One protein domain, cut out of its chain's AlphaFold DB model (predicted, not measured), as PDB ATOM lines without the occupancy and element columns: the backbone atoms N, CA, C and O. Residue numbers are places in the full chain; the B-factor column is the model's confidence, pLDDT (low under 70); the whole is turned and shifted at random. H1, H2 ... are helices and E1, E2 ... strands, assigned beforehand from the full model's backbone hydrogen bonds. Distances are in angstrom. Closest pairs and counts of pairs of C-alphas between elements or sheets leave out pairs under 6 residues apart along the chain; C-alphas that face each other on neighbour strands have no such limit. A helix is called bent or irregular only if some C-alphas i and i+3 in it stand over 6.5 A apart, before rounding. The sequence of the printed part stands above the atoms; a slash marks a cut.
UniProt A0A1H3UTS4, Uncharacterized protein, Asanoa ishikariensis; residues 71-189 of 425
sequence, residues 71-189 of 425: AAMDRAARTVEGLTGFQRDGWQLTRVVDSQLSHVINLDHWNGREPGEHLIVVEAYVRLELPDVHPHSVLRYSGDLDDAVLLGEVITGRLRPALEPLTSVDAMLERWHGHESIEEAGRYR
ATOM      1  N   ALA A  71     -18.349  14.158 -40.914       84.38
ATOM      2  CA  ALA A  71     -19.434  13.428 -41.552       84.38
ATOM      3  C   ALA A  71     -20.807  14.004 -41.156       84.38
ATOM      4  O   ALA A  71     -21.702  14.054 -42.001       84.38
ATOM      5  N   ALA A  72     -20.969  14.461 -39.909       87.12
ATOM      6  CA  ALA A  72     -22.171  15.145 -39.441       87.12
ATOM      7  C   ALA A  72     -22.367  16.514 -40.115       87.12
ATOM      8  O   ALA A  72     -23.440  16.754 -40.659       87.12
ATOM      9  N   MET A  73     -21.323  17.341 -40.229       89.94
ATOM     10  CA  MET A  73     -21.350  18.595 -40.996       89.94
ATOM     11  C   MET A  73     -21.705  18.362 -42.467       89.94
ATOM     12  O   MET A  73     -22.513  19.086 -43.039       89.94
ATOM     13  N   ASP A  74     -21.170  17.308 -43.088       89.75
ATOM     14  CA  ASP A  74     -21.510  16.960 -44.468       89.75
ATOM     15  C   ASP A  74     -22.961  16.505 -44.636       89.75
ATOM     16  O   ASP A  74     -23.565  16.776 -45.681       89.75
ATOM     17  N   ARG A  75     -23.513  15.799 -43.638       90.94
ATOM     18  CA  ARG A  75     -24.943  15.462 -43.579       90.94
ATOM     19  C   ARG A  75     -25.777  16.726 -43.408       90.94
ATOM     20  O   ARG A  75     -26.682  16.921 -44.208       90.94
ATOM     21  N   ALA A  76     -25.430  17.597 -42.463       92.81
ATOM     22  CA  ALA A  76     -26.099  18.874 -42.250       92.81
ATOM     23  C   ALA A  76     -26.105  19.715 -43.534       92.81
ATOM     24  O   ALA A  76     -27.163  20.137 -43.984       92.81
ATOM     25  N   ALA A  77     -24.962  19.852 -44.209       93.69
ATOM     26  CA  ALA A  77     -24.857  20.562 -45.480       93.69
ATOM     27  C   ALA A  77     -25.745  19.966 -46.585       93.69
ATOM     28  O   ALA A  77     -26.376  20.723 -47.316       93.69
ATOM     29  N   ARG A  78     -25.856  18.630 -46.685       93.88
ATOM     30  CA  ARG A  78     -26.809  17.977 -47.607       93.88
ATOM     31  C   ARG A  78     -28.263  18.248 -47.224       93.88
ATOM     32  O   ARG A  78     -29.092  18.439 -48.105       93.88
ATOM     33  N   THR A  79     -28.578  18.266 -45.930       93.50
ATOM     34  CA  THR A  79     -29.919  18.608 -45.442       93.50
ATOM     35  C   THR A  79     -30.277  20.043 -45.823       93.50
ATOM     36  O   THR A  79     -31.337  20.273 -46.399       93.50
ATOM     37  N   VAL A  80     -29.380  21.004 -45.578       94.69
ATOM     38  CA  VAL A  80     -29.594  22.409 -45.959       94.69
ATOM     39  C   VAL A  80     -29.731  22.548 -47.477       94.69
ATOM     40  O   VAL A  80     -30.650  23.218 -47.941       94.69
ATOM     41  N   GLU A  81     -28.882  21.878 -48.258       95.94
ATOM     42  CA  GLU A  81     -28.965  21.840 -49.725       95.94
ATOM     43  C   GLU A  81     -30.324  21.312 -50.199       95.94
ATOM     44  O   GLU A  81     -30.998  21.976 -50.981       95.94
ATOM     45  N   GLY A  82     -30.782  20.174 -49.666       94.69
ATOM     46  CA  GLY A  82     -32.072  19.585 -50.028       94.69
ATOM     47  C   GLY A  82     -33.277  20.456 -49.653       94.69
ATOM     48  O   GLY A  82     -34.263  20.485 -50.384       94.69
ATOM     49  N   LEU A  83     -33.199  21.193 -48.540       94.75
ATOM     50  CA  LEU A  83     -34.286  22.057 -48.063       94.75
ATOM     51  C   LEU A  83     -34.331  23.435 -48.741       94.75
ATOM     52  O   LEU A  83     -35.387  24.076 -48.751       94.75
ATOM     53  N   THR A  84     -33.204  23.911 -49.272       94.25
ATOM     54  CA  THR A  84     -33.079  25.259 -49.857       94.25
ATOM     55  C   THR A  84     -32.934  25.257 -51.377       94.25
ATOM     56  O   THR A  84     -33.306  26.239 -52.018       94.25
ATOM     57  N   GLY A  85     -32.385  24.188 -51.957       93.69
ATOM     58  CA  GLY A  85     -32.011  24.106 -53.370       93.69
ATOM     59  C   GLY A  85     -30.794  24.958 -53.750       93.69
ATOM     60  O   GLY A  85     -30.593  25.226 -54.932       93.69
ATOM     61  N   PHE A  86     -30.012  25.447 -52.780       95.56
ATOM     62  CA  PHE A  86     -28.837  26.283 -53.048       95.56
ATOM     63  C   PHE A  86     -27.683  25.434 -53.586       95.56
ATOM     64  O   PHE A  86     -27.506  24.288 -53.181       95.56
ATOM     65  N   GLN A  87     -26.855  26.016 -54.456       95.38
ATOM     66  CA  GLN A  87     -25.677  25.330 -54.970       95.38
ATOM     67  C   GLN A  87     -24.616  25.234 -53.876       95.38
ATOM     68  O   GLN A  87     -24.155  26.245 -53.343       95.38
ATOM     69  N   ARG A  88     -24.217  24.008 -53.558       93.69
ATOM     70  CA  ARG A  88     -23.235  23.713 -52.522       93.69
ATOM     71  C   ARG A  88     -21.802  23.724 -53.067       93.69
ATOM     72  O   ARG A  88     -21.519  23.105 -54.091       93.69
ATOM     73  N   ASP A  89     -20.898  24.346 -52.316       89.94
ATOM     74  CA  ASP A  89     -19.444  24.196 -52.416       89.94
ATOM     75  C   ASP A  89     -18.863  24.006 -51.003       89.94
ATOM     76  O   ASP A  89     -18.873  24.909 -50.164       89.94
ATOM     77  N   GLY A  90     -18.434  22.784 -50.683       88.62
ATOM     78  CA  GLY A  90     -18.010  22.437 -49.324       88.62
ATOM     79  C   GLY A  90     -19.150  22.575 -48.308       88.62
ATOM     80  O   GLY A  90     -20.137  21.843 -48.389       88.62
ATOM     81  N   TRP A  91     -19.000  23.470 -47.331       91.19
ATOM     82  CA  TRP A  91     -20.019  23.801 -46.316       91.19
ATOM     83  C   TRP A  91     -20.638  25.186 -46.520       91.19
ATOM     84  O   TRP A  91     -21.371  25.681 -45.666       91.19
ATOM     85  N   GLN A  92     -20.363  25.795 -47.670       93.06
ATOM     86  CA  GLN A  92     -21.008  27.009 -48.124       93.06
ATOM     87  C   GLN A  92     -22.056  26.650 -49.180       93.06
ATOM     88  O   GLN A  92     -21.808  25.860 -50.091       93.06
ATOM     89  N   LEU A  93     -23.238  27.243 -49.076       96.56
ATOM     90  CA  LEU A  93     -24.306  27.111 -50.055       96.56
ATOM     91  C   LEU A  93     -24.639  28.486 -50.612       96.56
ATOM     92  O   LEU A  93     -24.835  29.435 -49.859       96.56
ATOM     93  N   THR A  94     -24.697  28.609 -51.931       95.62
ATOM     94  CA  THR A  94     -24.916  29.885 -52.612       95.62
ATOM     95  C   THR A  94     -26.105  29.788 -53.556       95.62
ATOM     96  O   THR A  94     -26.259  28.817 -54.294       95.62
ATOM     97  N   ARG A  95     -26.929  30.832 -53.574       96.19
ATOM     98  CA  ARG A  95     -27.953  31.053 -54.593       96.19
ATOM     99  C   ARG A  95     -27.750  32.434 -55.187       96.19
ATOM    100  O   ARG A  95     -27.824  33.425 -54.466       96.19
ATOM    101  N   VAL A  96     -27.522  32.497 -56.493       94.44
ATOM    102  CA  VAL A  96     -27.596  33.765 -57.227       94.44
ATOM    103  C   VAL A  96     -29.067  34.153 -57.301       94.44
ATOM    104  O   VAL A  96     -29.891  33.356 -57.744       94.44
ATOM    105  N   VAL A  97     -29.396  35.330 -56.782       93.81
ATOM    106  CA  VAL A  97     -30.771  35.840 -56.732       93.81
ATOM    107  C   VAL A  97     -31.003  36.791 -57.895       93.81
ATOM    108  O   VAL A  97     -32.005  36.684 -58.591       93.81
ATOM    109  N   ASP A  98     -30.034  37.670 -58.122       90.31
ATOM    110  CA  ASP A  98     -29.987  38.627 -59.220       90.31
ATOM    111  C   ASP A  98     -28.515  38.869 -59.605       90.31
ATOM    112  O   ASP A  98     -27.607  38.395 -58.915       90.31
ATOM    113  N   SER A  99     -28.250  39.623 -60.674       88.25
ATOM    114  CA  SER A  99     -26.891  39.943 -61.118       88.25
ATOM    115  C   SER A  99     -26.056  40.609 -60.022       88.25
ATOM    116  O   SER A  99     -24.859  40.371 -59.950       88.25
ATOM    117  N   GLN A 100     -26.692  41.383 -59.136       90.69
ATOM    118  CA  GLN A 100     -26.020  42.148 -58.080       90.69
ATOM    119  C   GLN A 100     -26.149  41.541 -56.674       90.69
ATOM    120  O   GLN A 100     -25.597  42.101 -55.724       90.69
ATOM    121  N   LEU A 101     -26.889  40.438 -56.512       94.38
ATOM    122  CA  LEU A 101     -27.237  39.879 -55.205       94.38
ATOM    123  C   LEU A 101     -27.154  38.351 -55.205       94.38
ATOM    124  O   LEU A 101     -27.783  37.654 -56.002       94.38
ATOM    125  N   SER A 102     -26.417  37.813 -54.242       95.75
ATOM    126  CA  SER A 102     -26.410  36.390 -53.914       95.75
ATOM    127  C   SER A 102     -26.813  36.174 -52.462       95.75
ATOM    128  O   SER A 102     -26.395  36.919 -51.578       95.75
ATOM    129  N   HIS A 103     -27.551  35.101 -52.202       96.94
ATOM    130  CA  HIS A 103     -27.706  34.563 -50.856       96.94
ATOM    131  C   HIS A 103     -26.622  33.531 -50.603       96.94
ATOM    132  O   HIS A 103     -26.337  32.700 -51.468       96.94
ATOM    133  N   VAL A 104     -26.028  33.585 -49.419       95.75
ATOM    134  CA  VAL A 104     -24.980  32.661 -48.991       95.75
ATOM    135  C   VAL A 104     -25.370  32.091 -47.638       95.75
ATOM    136  O   VAL A 104     -25.777  32.835 -46.756       95.75
ATOM    137  N   ILE A 105     -25.254  30.782 -47.468       96.25
ATOM    138  CA  ILE A 105     -25.396  30.100 -46.186       96.25
ATOM    139  C   ILE A 105     -24.055  29.444 -45.893       96.25
ATOM    140  O   ILE A 105     -23.632  28.575 -46.653       96.25
ATOM    141  N   ASN A 106     -23.396  29.839 -44.811       94.94
ATOM    142  CA  ASN A 106     -22.208  29.156 -44.321       94.94
ATOM    143  C   ASN A 106     -22.576  28.273 -43.139       94.94
ATOM    144  O   ASN A 106     -23.293  28.697 -42.230       94.94
ATOM    145  N   LEU A 107     -22.061  27.048 -43.164       92.88
ATOM    146  CA  LEU A 107     -22.131  26.118 -42.053       92.88
ATOM    147  C   LEU A 107     -20.740  25.995 -41.442       92.88
ATOM    148  O   LEU A 107     -19.810  25.478 -42.060       92.88
ATOM    149  N   ASP A 108     -20.628  26.460 -40.211       90.06
ATOM    150  CA  ASP A 108     -19.411  26.432 -39.423       90.06
ATOM    151  C   ASP A 108     -19.556  25.401 -38.303       90.06
ATOM    152  O   ASP A 108     -20.581  25.324 -37.630       90.06
ATOM    153  N   HIS A 109     -18.508  24.615 -38.075       86.69
ATOM    154  CA  HIS A 109     -18.423  23.726 -36.917       86.69
ATOM    155  C   HIS A 109     -17.775  24.454 -35.745       86.69
ATOM    156  O   HIS A 109     -16.731  25.095 -35.909       86.69
ATOM    157  N   TRP A 110     -18.418  24.384 -34.584       80.94
ATOM    158  CA  TRP A 110     -17.935  24.933 -33.322       80.94
ATOM    159  C   TRP A 110     -17.935  23.816 -32.277       80.94
ATOM    160  O   TRP A 110     -18.798  22.943 -32.298       80.94
ATOM    161  N   ASN A 111     -16.985  23.830 -31.348       67.88
ATOM    162  CA  ASN A 111     -17.037  22.933 -30.195       67.88
ATOM    163  C   ASN A 111     -17.819  23.601 -29.059       67.88
ATOM    164  O   ASN A 111     -17.755  24.822 -28.887       67.88
ATOM    165  N   GLY A 112     -18.596  22.799 -28.334       64.31
ATOM    166  CA  GLY A 112     -19.352  23.241 -27.171       64.31
ATOM    167  C   GLY A 112     -18.462  23.493 -25.956       64.31
ATOM    168  O   GLY A 112     -17.250  23.682 -26.059       64.31
ATOM    169  N   ARG A 113     -19.076  23.567 -24.776       63.62
ATOM    170  CA  ARG A 113     -18.346  23.800 -23.524       63.62
ATOM    171  C   ARG A 113     -17.817  22.505 -22.922       63.62
ATOM    172  O   ARG A 113     -16.862  22.601 -22.150       63.62
ATOM    173  N   GLU A 114     -18.418  21.365 -23.241       62.59
ATOM    174  CA  GLU A 114     -18.032  20.056 -22.715       62.59
ATOM    175  C   GLU A 114     -17.340  19.177 -23.777       62.59
ATOM    176  O   GLU A 114     -17.610  19.311 -24.975       62.59
ATOM    177  N   PRO A 115     -16.446  18.256 -23.365       52.91
ATOM    178  CA  PRO A 115     -15.809  17.317 -24.284       52.91
ATOM    179  C   PRO A 115     -16.841  16.484 -25.055       52.91
ATOM    180  O   PRO A 115     -17.632  15.757 -24.461       52.91
ATOM    181  N   GLY A 116     -16.798  16.562 -26.387       63.72
ATOM    182  CA  GLY A 116     -17.719  15.846 -27.277       63.72
ATOM    183  C   GLY A 116     -18.972  16.631 -27.672       63.72
ATOM    184  O   GLY A 116     -19.700  16.171 -28.548       63.72
ATOM    185  N   GLU A 117     -19.207  17.820 -27.107       72.75
ATOM    186  CA  GLU A 117     -20.240  18.717 -27.623       72.75
ATOM    187  C   GLU A 117     -19.786  19.323 -28.953       72.75
ATOM    188  O   GLU A 117     -18.792  20.054 -29.032       72.75
ATOM    189  N   HIS A 118     -20.553  19.061 -30.005       80.88
ATOM    190  CA  HIS A 118     -20.340  19.655 -31.313       80.88
ATOM    191  C   HIS A 118     -21.545  20.506 -31.682       80.88
ATOM    192  O   HIS A 118     -22.684  20.055 -31.669       80.88
ATOM    193  N   LEU A 119     -21.272  21.754 -32.031       87.31
ATOM    194  CA  LEU A 119     -22.266  22.720 -32.445       87.31
ATOM    195  C   LEU A 119     -22.125  22.987 -33.939       87.31
ATOM    196  O   LEU A 119     -21.020  23.095 -34.481       87.31
ATOM    197  N   ILE A 120     -23.265  23.157 -34.591       90.12
ATOM    198  CA  ILE A 120     -23.348  23.761 -35.908       90.12
ATOM    199  C   ILE A 120     -23.720  25.230 -35.763       90.12
ATOM    200  O   ILE A 120     -24.664  25.594 -35.059       90.12
ATOM    201  N   VAL A 121     -22.979  26.086 -36.453       91.69
ATOM    202  CA  VAL A 121     -23.318  27.490 -36.640       91.69
ATOM    203  C   VAL A 121     -23.763  27.672 -38.078       91.69
ATOM    204  O   VAL A 121     -23.010  27.415 -39.010       91.69
ATOM    205  N   VAL A 122     -25.007  28.105 -38.248       93.62
ATOM    206  CA  VAL A 122     -25.599  28.406 -39.549       93.62
ATOM    207  C   VAL A 122     -25.675  29.916 -39.680       93.62
ATOM    208  O   VAL A 122     -26.406  30.567 -38.931       93.62
ATOM    209  N   GLU A 123     -24.928  30.472 -40.623       94.00
ATOM    210  CA  GLU A 123     -24.944  31.902 -40.915       94.00
ATOM    211  C   GLU A 123     -25.478  32.137 -42.324       94.00
ATOM    212  O   GLU A 123     -24.903  31.673 -43.307       94.00
ATOM    213  N   ALA A 124     -26.593  32.852 -42.421       95.19
ATOM    214  CA  ALA A 124     -27.155  33.310 -43.678       95.19
ATOM    215  C   ALA A 124     -26.706  34.746 -43.940       95.19
ATOM    216  O   ALA A 124     -26.817  35.601 -43.062       95.19
ATOM    217  N   TYR A 125     -26.263  35.020 -45.161       94.31
ATOM    218  CA  TYR A 125     -25.796  36.324 -45.597       94.31
ATOM    219  C   TYR A 125     -26.425  36.736 -46.919       94.31
ATOM    220  O   TYR A 125     -26.728  35.907 -47.784       94.31
ATOM    221  N   VAL A 126     -26.479  38.049 -47.115       94.25
ATOM    222  CA  VAL A 126     -26.554  38.665 -48.437       94.25
ATOM    223  C   VAL A 126     -25.153  39.071 -48.881       94.25
ATOM    224  O   VAL A 126     -24.408  39.724 -48.149       94.25
ATOM    225  N   ARG A 127     -24.777  38.678 -50.095       93.81
ATOM    226  CA  ARG A 127     -23.549  39.113 -50.758       93.81
ATOM    227  C   ARG A 127     -23.922  39.985 -51.944       93.81
ATOM    228  O   ARG A 127     -24.565  39.510 -52.878       93.81
ATOM    229  N   LEU A 128     -23.498  41.239 -51.890       92.62
ATOM    230  CA  LEU A 128     -23.695  42.219 -52.951       92.62
ATOM    231  C   LEU A 128     -22.478  42.248 -53.874       92.62
ATOM    232  O   LEU A 128     -21.354  42.016 -53.427       92.62
ATOM    233  N   GLU A 129     -22.686  42.583 -55.142       89.62
ATOM    234  CA  GLU A 129     -21.608  42.836 -56.105       89.62
ATOM    235  C   GLU A 129     -20.980  44.227 -55.872       89.62
ATOM    236  O   GLU A 129     -21.064  45.134 -56.696       89.62
ATOM    237  N   LEU A 130     -20.392  44.418 -54.688       86.31
ATOM    238  CA  LEU A 130     -19.712  45.642 -54.271       86.31
ATOM    239  C   LEU A 130     -18.301  45.281 -53.775       86.31
ATOM    240  O   LEU A 130     -18.178  44.503 -52.829       86.31
ATOM    241  N   PRO A 131     -17.226  45.819 -54.381       74.94
ATOM    242  CA  PRO A 131     -15.859  45.336 -54.160       74.94
ATOM    243  C   PRO A 131     -15.328  45.591 -52.740       74.94
ATOM    244  O   PRO A 131     -14.432  44.889 -52.281       74.94
ATOM    245  N   ASP A 132     -15.871  46.587 -52.042       77.81
ATOM    246  CA  ASP A 132     -15.440  47.041 -50.716       77.81
ATOM    247  C   ASP A 132     -16.412  46.645 -49.589       77.81
ATOM    248  O   ASP A 132     -16.327  47.174 -48.475       77.81
ATOM    249  N   VAL A 133     -17.362  45.752 -49.878       81.88
ATOM    250  CA  VAL A 133     -18.411  45.340 -48.942       81.88
ATOM    251  C   VAL A 133     -18.352  43.833 -48.729       81.88
ATOM    252  O   VAL A 133     -18.513  43.037 -49.651       81.88
ATOM    253  N   HIS A 134     -18.150  43.438 -47.475       80.12
ATOM    254  CA  HIS A 134     -18.242  42.041 -47.072       80.12
ATOM    255  C   HIS A 134     -19.704  41.568 -47.030       80.12
ATOM    256  O   HIS A 134     -20.603  42.393 -46.846       80.12
ATOM    257  N   PRO A 135     -19.957  40.250 -47.156       86.12
ATOM    258  CA  PRO A 135     -21.287  39.692 -46.953       86.12
ATOM    259  C   PRO A 135     -21.888  40.160 -45.625       86.12
ATOM    260  O   PRO A 135     -21.210  40.169 -44.597       86.12
ATOM    261  N   HIS A 136     -23.158  40.551 -45.651       89.50
ATOM    262  CA  HIS A 136     -23.860  41.038 -44.470       89.50
ATOM    263  C   HIS A 136     -24.737  39.937 -43.896       89.50
ATOM    264  O   HIS A 136     -25.472  39.292 -44.645       89.50
ATOM    265  N   SER A 137     -24.631  39.705 -42.589       91.12
ATOM    266  CA  SER A 137     -25.401  38.659 -41.916       91.12
ATOM    267  C   SER A 137     -26.878  39.041 -41.883       91.12
ATOM    268  O   SER A 137     -27.223  40.186 -41.628       91.12
ATOM    269  N   VAL A 138     -27.738  38.075 -42.175       92.06
ATOM    270  CA  VAL A 138     -29.203  38.167 -42.109       92.06
ATOM    271  C   VAL A 138     -29.713  37.343 -40.935       92.06
ATOM    272  O   VAL A 138     -30.625  37.737 -40.212       92.06
ATOM    273  N   LEU A 139     -29.112  36.175 -40.732       93.44
ATOM    274  CA  LEU A 139     -29.479  35.271 -39.661       93.44
ATOM    275  C   LEU A 139     -28.242  34.526 -39.196       93.44
ATOM    276  O   LEU A 139     -27.449  34.043 -40.001       93.44
ATOM    277  N   ARG A 140     -28.127  34.377 -37.880       92.06
ATOM    278  CA  ARG A 140     -27.159  33.491 -37.250       92.06
ATOM    279  C   ARG A 140     -27.885  32.565 -36.293       92.06
ATOM    280  O   ARG A 140     -28.608  33.015 -35.405       92.06
ATOM    281  N   TYR A 141     -27.661  31.275 -36.465       91.38
ATOM    282  CA  TYR A 141     -28.147  30.233 -35.580       91.38
ATOM    283  C   TYR A 141     -26.971  29.397 -35.083       91.38
ATOM    284  O   TYR A 141     -25.999  29.184 -35.803       91.38
ATOM    285  N   SER A 142     -27.066  28.926 -33.845       90.94
ATOM    286  CA  SER A 142     -26.130  27.974 -33.261       90.94
ATOM    287  C   SER A 142     -26.936  26.908 -32.534       90.94
ATOM    288  O   SER A 142     -27.842  27.247 -31.771       90.94
ATOM    289  N   GLY A 143     -26.620  25.644 -32.782       88.81
ATOM    290  CA  GLY A 143     -27.335  24.506 -32.215       88.81
ATOM    291  C   GLY A 143     -26.486  23.250 -32.212       88.81
ATOM    292  O   GLY A 143     -25.369  23.262 -32.724       88.81
ATOM    293  N   ASP A 144     -27.019  22.184 -31.629       88.06
ATOM    294  CA  ASP A 144     -26.381  20.870 -31.637       88.06
ATOM    295  C   ASP A 144     -26.230  20.360 -33.081       88.06
ATOM    296  O   ASP A 144     -27.154  20.456 -33.894       88.06
ATOM    297  N   LEU A 145     -25.043  19.855 -33.414       85.12
ATOM    298  CA  LEU A 145     -24.731  19.296 -34.724       85.12
ATOM    299  C   LEU A 145     -25.514  18.005 -35.015       85.12
ATOM    300  O   LEU A 145     -25.782  17.709 -36.183       85.12
ATOM    301  N   ASP A 146     -25.877  17.245 -33.982       84.19
ATOM    302  CA  ASP A 146     -26.560  15.960 -34.138       84.19
ATOM    303  C   ASP A 146     -28.095  16.091 -34.215       84.19
ATOM    304  O   ASP A 146     -28.781  15.139 -34.606       84.19
ATOM    305  N   ASP A 147     -28.651  17.279 -33.951       87.44
ATOM    306  CA  ASP A 147     -30.093  17.540 -34.029       87.44
ATOM    307  C   ASP A 147     -30.543  17.959 -35.444       87.44
ATOM    308  O   ASP A 147     -30.805  19.124 -35.765       87.44
ATOM    309  N   ALA A 148     -30.651  16.967 -36.328       84.19
ATOM    310  CA  ALA A 148     -31.085  17.181 -37.708       84.19
ATOM    311  C   ALA A 148     -32.541  17.676 -37.835       84.19
ATOM    312  O   ALA A 148     -32.875  18.316 -38.837       84.19
ATOM    313  N   VAL A 149     -33.405  17.378 -36.855       88.00
ATOM    314  CA  VAL A 149     -34.811  17.818 -36.857       88.00
ATOM    315  C   VAL A 149     -34.865  19.314 -36.593       88.00
ATOM    316  O   VAL A 149     -35.430  20.051 -37.404       88.00
ATOM    317  N   LEU A 150     -34.195  19.772 -35.534       89.75
ATOM    318  CA  LEU A 150     -34.115  21.189 -35.203       89.75
ATOM    319  C   LEU A 150     -33.421  21.990 -36.307       89.75
ATOM    320  O   LEU A 150     -33.880  23.077 -36.657       89.75
ATOM    321  N   LEU A 151     -32.366  21.446 -36.928       91.56
ATOM    322  CA  LEU A 151     -31.759  22.068 -38.106       91.56
ATOM    323  C   LEU A 151     -32.797  22.255 -39.224       91.56
ATOM    324  O   LEU A 151     -32.900  23.342 -39.788       91.56
ATOM    325  N   GLY A 152     -33.598  21.230 -39.527       91.56
ATOM    326  CA  GLY A 152     -34.666  21.319 -40.524       91.56
ATOM    327  C   GLY A 152     -35.700  22.404 -40.204       91.56
ATOM    328  O   GLY A 152     -36.064  23.189 -41.086       91.56
ATOM    329  N   GLU A 153     -36.123  22.502 -38.945       93.19
ATOM    330  CA  GLU A 153     -37.039  23.543 -38.463       93.19
ATOM    331  C   GLU A 153     -36.433  24.946 -38.577       93.19
ATOM    332  O   GLU A 153     -37.103  25.875 -39.025       93.19
ATOM    333  N   VAL A 154     -35.150  25.116 -38.254       93.44
ATOM    334  CA  VAL A 154     -34.452  26.402 -38.398       93.44
ATOM    335  C   VAL A 154     -34.351  26.812 -39.864       93.44
ATOM    336  O   VAL A 154     -34.617  27.968 -40.200       93.44
ATOM    337  N   ILE A 155     -34.005  25.883 -40.759       93.69
ATOM    338  CA  ILE A 155     -33.899  26.195 -42.187       93.69
ATOM    339  C   ILE A 155     -35.260  26.600 -42.763       93.69
ATOM    340  O   ILE A 155     -35.360  27.595 -43.482       93.69
ATOM    341  N   THR A 156     -36.309  25.843 -42.445       92.88
ATOM    342  CA  THR A 156     -37.645  26.034 -43.028       92.88
ATOM    343  C   THR A 156     -38.438  27.158 -42.368       92.88
ATOM    344  O   THR A 156     -39.064  27.944 -43.072       92.88
ATOM    345  N   GLY A 157     -38.400  27.259 -41.040       91.50
ATOM    346  CA  GLY A 157     -39.200  28.199 -40.256       91.50
ATOM    347  C   GLY A 157     -38.543  29.555 -40.007       91.50
ATOM    348  O   GLY A 157     -39.249  30.498 -39.660       91.50
ATOM    349  N   ARG A 158     -37.219  29.679 -40.180       92.75
ATOM    350  CA  ARG A 158     -36.480  30.921 -39.885       92.75
ATOM    351  C   ARG A 158     -35.615  31.400 -41.044       92.75
ATOM    352  O   ARG A 158     -35.833  32.491 -41.565       92.75
ATOM    353  N   LEU A 159     -34.671  30.574 -41.500       93.19
ATOM    354  CA  LEU A 159     -33.697  30.972 -42.524       93.19
ATOM    355  C   LEU A 159     -34.357  31.308 -43.861       93.19
ATOM    356  O   LEU A 159     -34.071  32.358 -44.439       93.19
ATOM    357  N   ARG A 160     -35.239  30.437 -44.360       91.12
ATOM    358  CA  ARG A 160     -35.957  30.690 -45.614       91.12
ATOM    359  C   ARG A 160     -36.839  31.941 -45.522       91.12
ATOM    360  O   ARG A 160     -36.627  32.823 -46.350       91.12
ATOM    361  N   PRO A 161     -37.716  32.101 -44.513       92.12
ATOM    362  CA  PRO A 161     -38.492  33.329 -44.335       92.12
ATOM    363  C   PRO A 161     -37.658  34.609 -44.201       92.12
ATOM    364  O   PRO A 161     -38.122  35.670 -44.605       92.12
ATOM    365  N   ALA A 162     -36.438  34.535 -43.657       91.44
ATOM    366  CA  ALA A 162     -35.551  35.693 -43.560       91.44
ATOM    367  C   ALA A 162     -34.941  36.087 -44.919       91.44
ATOM    368  O   ALA A 162     -34.845  37.272 -45.233       91.44
ATOM    369  N   LEU A 163     -34.551  35.108 -45.745       92.81
ATOM    370  CA  LEU A 163     -33.916  35.353 -47.044       92.81
ATOM    371  C   LEU A 163     -34.912  35.552 -48.195       92.81
ATOM    372  O   LEU A 163     -34.627  36.300 -49.121       92.81
ATOM    373  N   GLU A 164     -36.054  34.865 -48.197       90.81
ATOM    374  CA  GLU A 164     -37.019  34.885 -49.308       90.81
ATOM    375  C   GLU A 164     -37.551  36.282 -49.677       90.81
ATOM    376  O   GLU A 164     -37.678  36.533 -50.874       90.81
ATOM    377  N   PRO A 165     -37.791  37.214 -48.733       90.50
ATOM    378  CA  PRO A 165     -38.191  38.582 -49.068       90.50
ATOM    379  C   PRO A 165     -37.100  39.393 -49.782       90.50
ATOM    380  O   PRO A 165     -37.411  40.348 -50.491       90.50
ATOM    381  N   LEU A 166     -35.823  39.028 -49.623       92.94
ATOM    382  CA  LEU A 166     -34.671  39.755 -50.169       92.94
ATOM    383  C   LEU A 166     -34.415  39.333 -51.625       92.94
ATOM    384  O   LEU A 166     -33.391  38.758 -51.974       92.94
ATOM    385  N   THR A 167     -35.400  39.563 -52.489       92.75
ATOM    386  CA  THR A 167     -35.401  39.073 -53.881       92.75
ATOM    387  C   THR A 167     -34.561  39.908 -54.844       92.75
ATOM    388  O   THR A 167     -34.302  39.481 -55.963       92.75
ATOM    389  N   SER A 168     -34.146  41.103 -54.439       92.88
ATOM    390  CA  SER A 168     -33.314  42.006 -55.229       92.88
ATOM    391  C   SER A 168     -32.703  43.069 -54.323       92.88
ATOM    392  O   SER A 168     -33.111  43.243 -53.172       92.88
ATOM    393  N   VAL A 169     -31.746  43.827 -54.857       92.31
ATOM    394  CA  VAL A 169     -31.217  45.018 -54.178       92.31
ATOM    395  C   VAL A 169     -32.325  46.052 -53.935       92.31
ATOM    396  O   VAL A 169     -32.334  46.695 -52.890       92.31
ATOM    397  N   ASP A 170     -33.287  46.185 -54.851       91.44
ATOM    398  CA  ASP A 170     -34.399  47.129 -54.698       91.44
ATOM    399  C   ASP A 170     -35.370  46.693 -53.587       91.44
ATOM    400  O   ASP A 170     -35.771  47.523 -52.778       91.44
ATOM    401  N   ALA A 171     -35.634  45.389 -53.439       91.00
ATOM    402  CA  ALA A 171     -36.410  44.863 -52.310       91.00
ATOM    403  C   ALA A 171     -35.721  45.122 -50.956       91.00
ATOM    404  O   ALA A 171     -36.379  45.417 -49.956       91.00
ATOM    405  N   MET A 172     -34.383  45.054 -50.912       91.62
ATOM    406  CA  MET A 172     -33.619  45.434 -49.718       91.62
ATOM    407  C   MET A 172     -33.757  46.935 -49.421       91.62
ATOM    408  O   MET A 172     -33.980  47.310 -48.270       91.62
ATOM    409  N   LEU A 173     -33.669  47.789 -50.448       91.88
ATOM    410  CA  LEU A 173     -33.850  49.238 -50.316       91.88
ATOM    411  C   LEU A 173     -35.256  49.606 -49.820       91.88
ATOM    412  O   LEU A 173     -35.378  50.463 -48.948       91.88
ATOM    413  N   GLU A 174     -36.307  48.962 -50.330       90.00
ATOM    414  CA  GLU A 174     -37.689  49.174 -49.876       90.00
ATOM    415  C   GLU A 174     -37.854  48.844 -48.388       90.00
ATOM    416  O   GLU A 174     -38.420  49.632 -47.626       90.00
ATOM    417  N   ARG A 175     -37.287  47.718 -47.950       89.31
ATOM    418  CA  ARG A 175     -37.319  47.300 -46.546       89.31
ATOM    419  C   ARG A 175     -36.578  48.284 -45.637       89.31
ATOM    420  O   ARG A 175     -37.120  48.728 -44.624       89.31
ATOM    421  N   TRP A 176     -35.379  48.710 -46.034       90.94
ATOM    422  CA  TRP A 176     -34.635  49.722 -45.285       90.94
ATOM    423  C   TRP A 176     -35.296  51.101 -45.296       90.94
ATOM    424  O   TRP A 176     -35.137  51.846 -44.329       90.94
ATOM    425  N   HIS A 177     -36.056  51.452 -46.336       84.31
ATOM    426  CA  HIS A 177     -36.846  52.684 -46.356       84.31
ATOM    427  C   HIS A 177     -37.908  52.686 -45.242       84.31
ATOM    428  O   HIS A 177     -38.100  53.693 -44.557       84.31
ATOM    429  N   GLY A 178     -38.509  51.523 -44.970       82.19
ATOM    430  CA  GLY A 178     -39.354  51.285 -43.795       82.19
ATOM    431  C   GLY A 178     -38.606  51.272 -42.454       82.19
ATOM    432  O   GLY A 178     -39.232  51.098 -41.413       82.19
ATOM    433  N   HIS A 179     -37.280  51.474 -42.455       79.12
ATOM    434  CA  HIS A 179     -36.390  51.299 -41.301       79.12
ATOM    435  C   HIS A 179     -36.464  49.890 -40.692       79.12
ATOM    436  O   HIS A 179     -36.157  49.685 -39.513       79.12
ATOM    437  N   GLU A 180     -36.861  48.910 -41.503       84.50
ATOM    438  CA  GLU A 180     -36.906  47.511 -41.119       84.50
ATOM    439  C   GLU A 180     -35.539  46.878 -41.364       84.50
ATOM    440  O   GLU A 180     -34.935  47.048 -42.425       84.50
ATOM    441  N   SER A 181     -35.044  46.136 -40.374       86.69
ATOM    442  CA  SER A 181     -33.791  45.405 -40.529       86.69
ATOM    443  C   SER A 181     -33.986  44.203 -41.456       86.69
ATOM    444  O   SER A 181     -35.036  43.544 -41.451       86.69
ATOM    445  N   ILE A 182     -32.962  43.908 -42.253       87.19
ATOM    446  CA  ILE A 182     -32.819  42.639 -42.962       87.19
ATOM    447  C   ILE A 182     -32.293  41.540 -42.034       87.19
ATOM    448  O   ILE A 182     -32.393  40.376 -42.395       87.19
ATOM    449  N   GLU A 183     -31.778  41.873 -40.844       87.88
ATOM    450  CA  GLU A 183     -31.450  40.888 -39.812       87.88
ATOM    451  C   GLU A 183     -32.729  40.395 -39.107       87.88
ATOM    452  O   GLU A 183     -33.537  41.195 -38.635       87.88
ATOM    453  N   GLU A 184     -32.899  39.076 -38.964       79.31
ATOM    454  CA  GLU A 184     -34.114  38.443 -38.406       79.31
ATOM    455  C   GLU A 184     -34.521  38.988 -37.020       79.31
ATOM    456  O   GLU A 184     -35.697  39.226 -36.758       79.31
ATOM    457  N   ALA A 185     -33.553  39.193 -36.124       65.81
ATOM    458  CA  ALA A 185     -33.771  39.700 -34.764       65.81
ATOM    459  C   ALA A 185     -33.193  41.115 -34.561       65.81
ATOM    460  O   ALA A 185     -33.017  41.581 -33.428       65.81
ATOM    461  N   GLY A 186     -32.823  41.775 -35.661       66.81
ATOM    462  CA  GLY A 186     -32.048  43.002 -35.642       66.81
ATOM    463  C   GLY A 186     -32.891  44.246 -35.411       66.81
ATOM    464  O   GLY A 186     -34.062  44.342 -35.769       66.81
ATOM    465  N   ARG A 187     -32.251  45.258 -34.828       75.62
ATOM    466  CA  ARG A 187     -32.685  46.647 -35.007       75.62
ATOM    467  C   ARG A 187     -31.845  47.217 -36.135       75.62
ATOM    468  O   ARG A 187     -30.661  46.898 -36.188       75.62
ATOM    469  N   TYR A 188     -32.413  48.109 -36.938       78.50
ATOM    470  CA  TYR A 188     -31.675  48.827 -37.972       78.50
ATOM    471  C   TYR A 188     -30.500  49.606 -37.346       78.50
ATOM    472  O   TYR A 188     -30.676  50.615 -36.652       78.50
ATOM    473  N   ARG A 189     -29.291  49.050 -37.486       82.56
ATOM    474  CA  ARG A 189     -28.073  49.442 -36.753       82.56
ATOM    475  C   ARG A 189     -27.035  50.038 -37.692       82.56
ATOM    476  O   ARG A 189     -27.129  49.945 -38.907       82.56
TER     477      ARG A 189
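Overview. This is residues 71 to 189 of the 425 residues of an uncharacterized protein of Asanoa ishikariensis (UniProt A0A1H3UTS4). Look first for one twisted antiparallel sheet of five strands, with two helices, H1 and H2, covering one of its faces and running along its strands. A third helix, H3, sits at one end of the sheet and only grazes it, and a tail, residues 178 to 189, follows. The printed part has 119 residues, in the order H1 E1 E2 E3 E4 E5 H2 H3; the sheet's order is E1 E2 E3 E4 E5, and the class is mixed, helices and strands. The whole is compact, with a radius of gyration of the C-alphas of 14.7 A, yet elongated in outline, spanning 46 by 28 by 28 A.

Along the chain. Start with the sheet's longest strands. Find C-alpha 101 at (-27.237, 39.879, -55.205); from there E3, residues 101 to 111, runs 31.9 A. E4, residues 118 to 128, returns over 31.4 A, and E5, residues 136 to 144, covers 24.0 A and bends by 51 degrees at residue 139. Beside E3 lies E2, residues 92 to 98, 18.4 A, and then the short E1, residues 87 to 89, 6.8 A. H1, residues 71 to 84, begins at C-alpha 71, (-19.434, 13.428, -41.552), and is 19.9 A long. H2, residues 148 to 163, is 20.6 A long with a kink of 29 degrees near residue 155; it is irregular, but only just, with C-alphas 157 and 160 6.7 A apart. H3, residues 169 to 177, is 12.3 A long and ends at C-alpha 177, (-36.846, 52.684, -46.356).

Arrangement. The five strands form a meander, each the antiparallel neighbour of the one before, and each successive pair is a hairpin. Look for N 106 and O 123, 2.8 A, between E3 and E4; N 122 and O 141, 2.9 A, between E4 and E5; N 95 and O 103, 2.9 A, between E2 and E3; and N 87 and O 94, 2.9 A, between E1 and E2. H1 and H2 are on the same face, making two layers, helices over a sheet. H1 has a height over the sheet of 7.5 A and lies over E2 and, only just, with 3 C-alphas, over E3; its closest C-alphas to E3 are those of Ala 77 and Leu 107, 7.1 A. H2, at a height of 9.4 A, lies over E4 and E5; the C-alphas of Leu 139 and Leu 159 are its closest to E5, 6.7 A. H1 and H2 touch at a steep tilt of 42 degrees, the same way, closest at the C-alphas of Val 80 and Ile 155, 6.9 A. H3 only grazes the sheet with residues 169 to 172, and is apart from H1 and H2. In H1 and H3 every O i to N i+4 pair is within hydrogen-bond range; in H2, 9 of 12.

Size, cuts and confidence. The C-alphas farthest apart are those of Pro 115 and His 177, 46.7 A. The printed part has no cut and no long link. Mean pLDDT of the printed part is 88.2; look for values under 70 at residues 111 to 116 and 185 to 186.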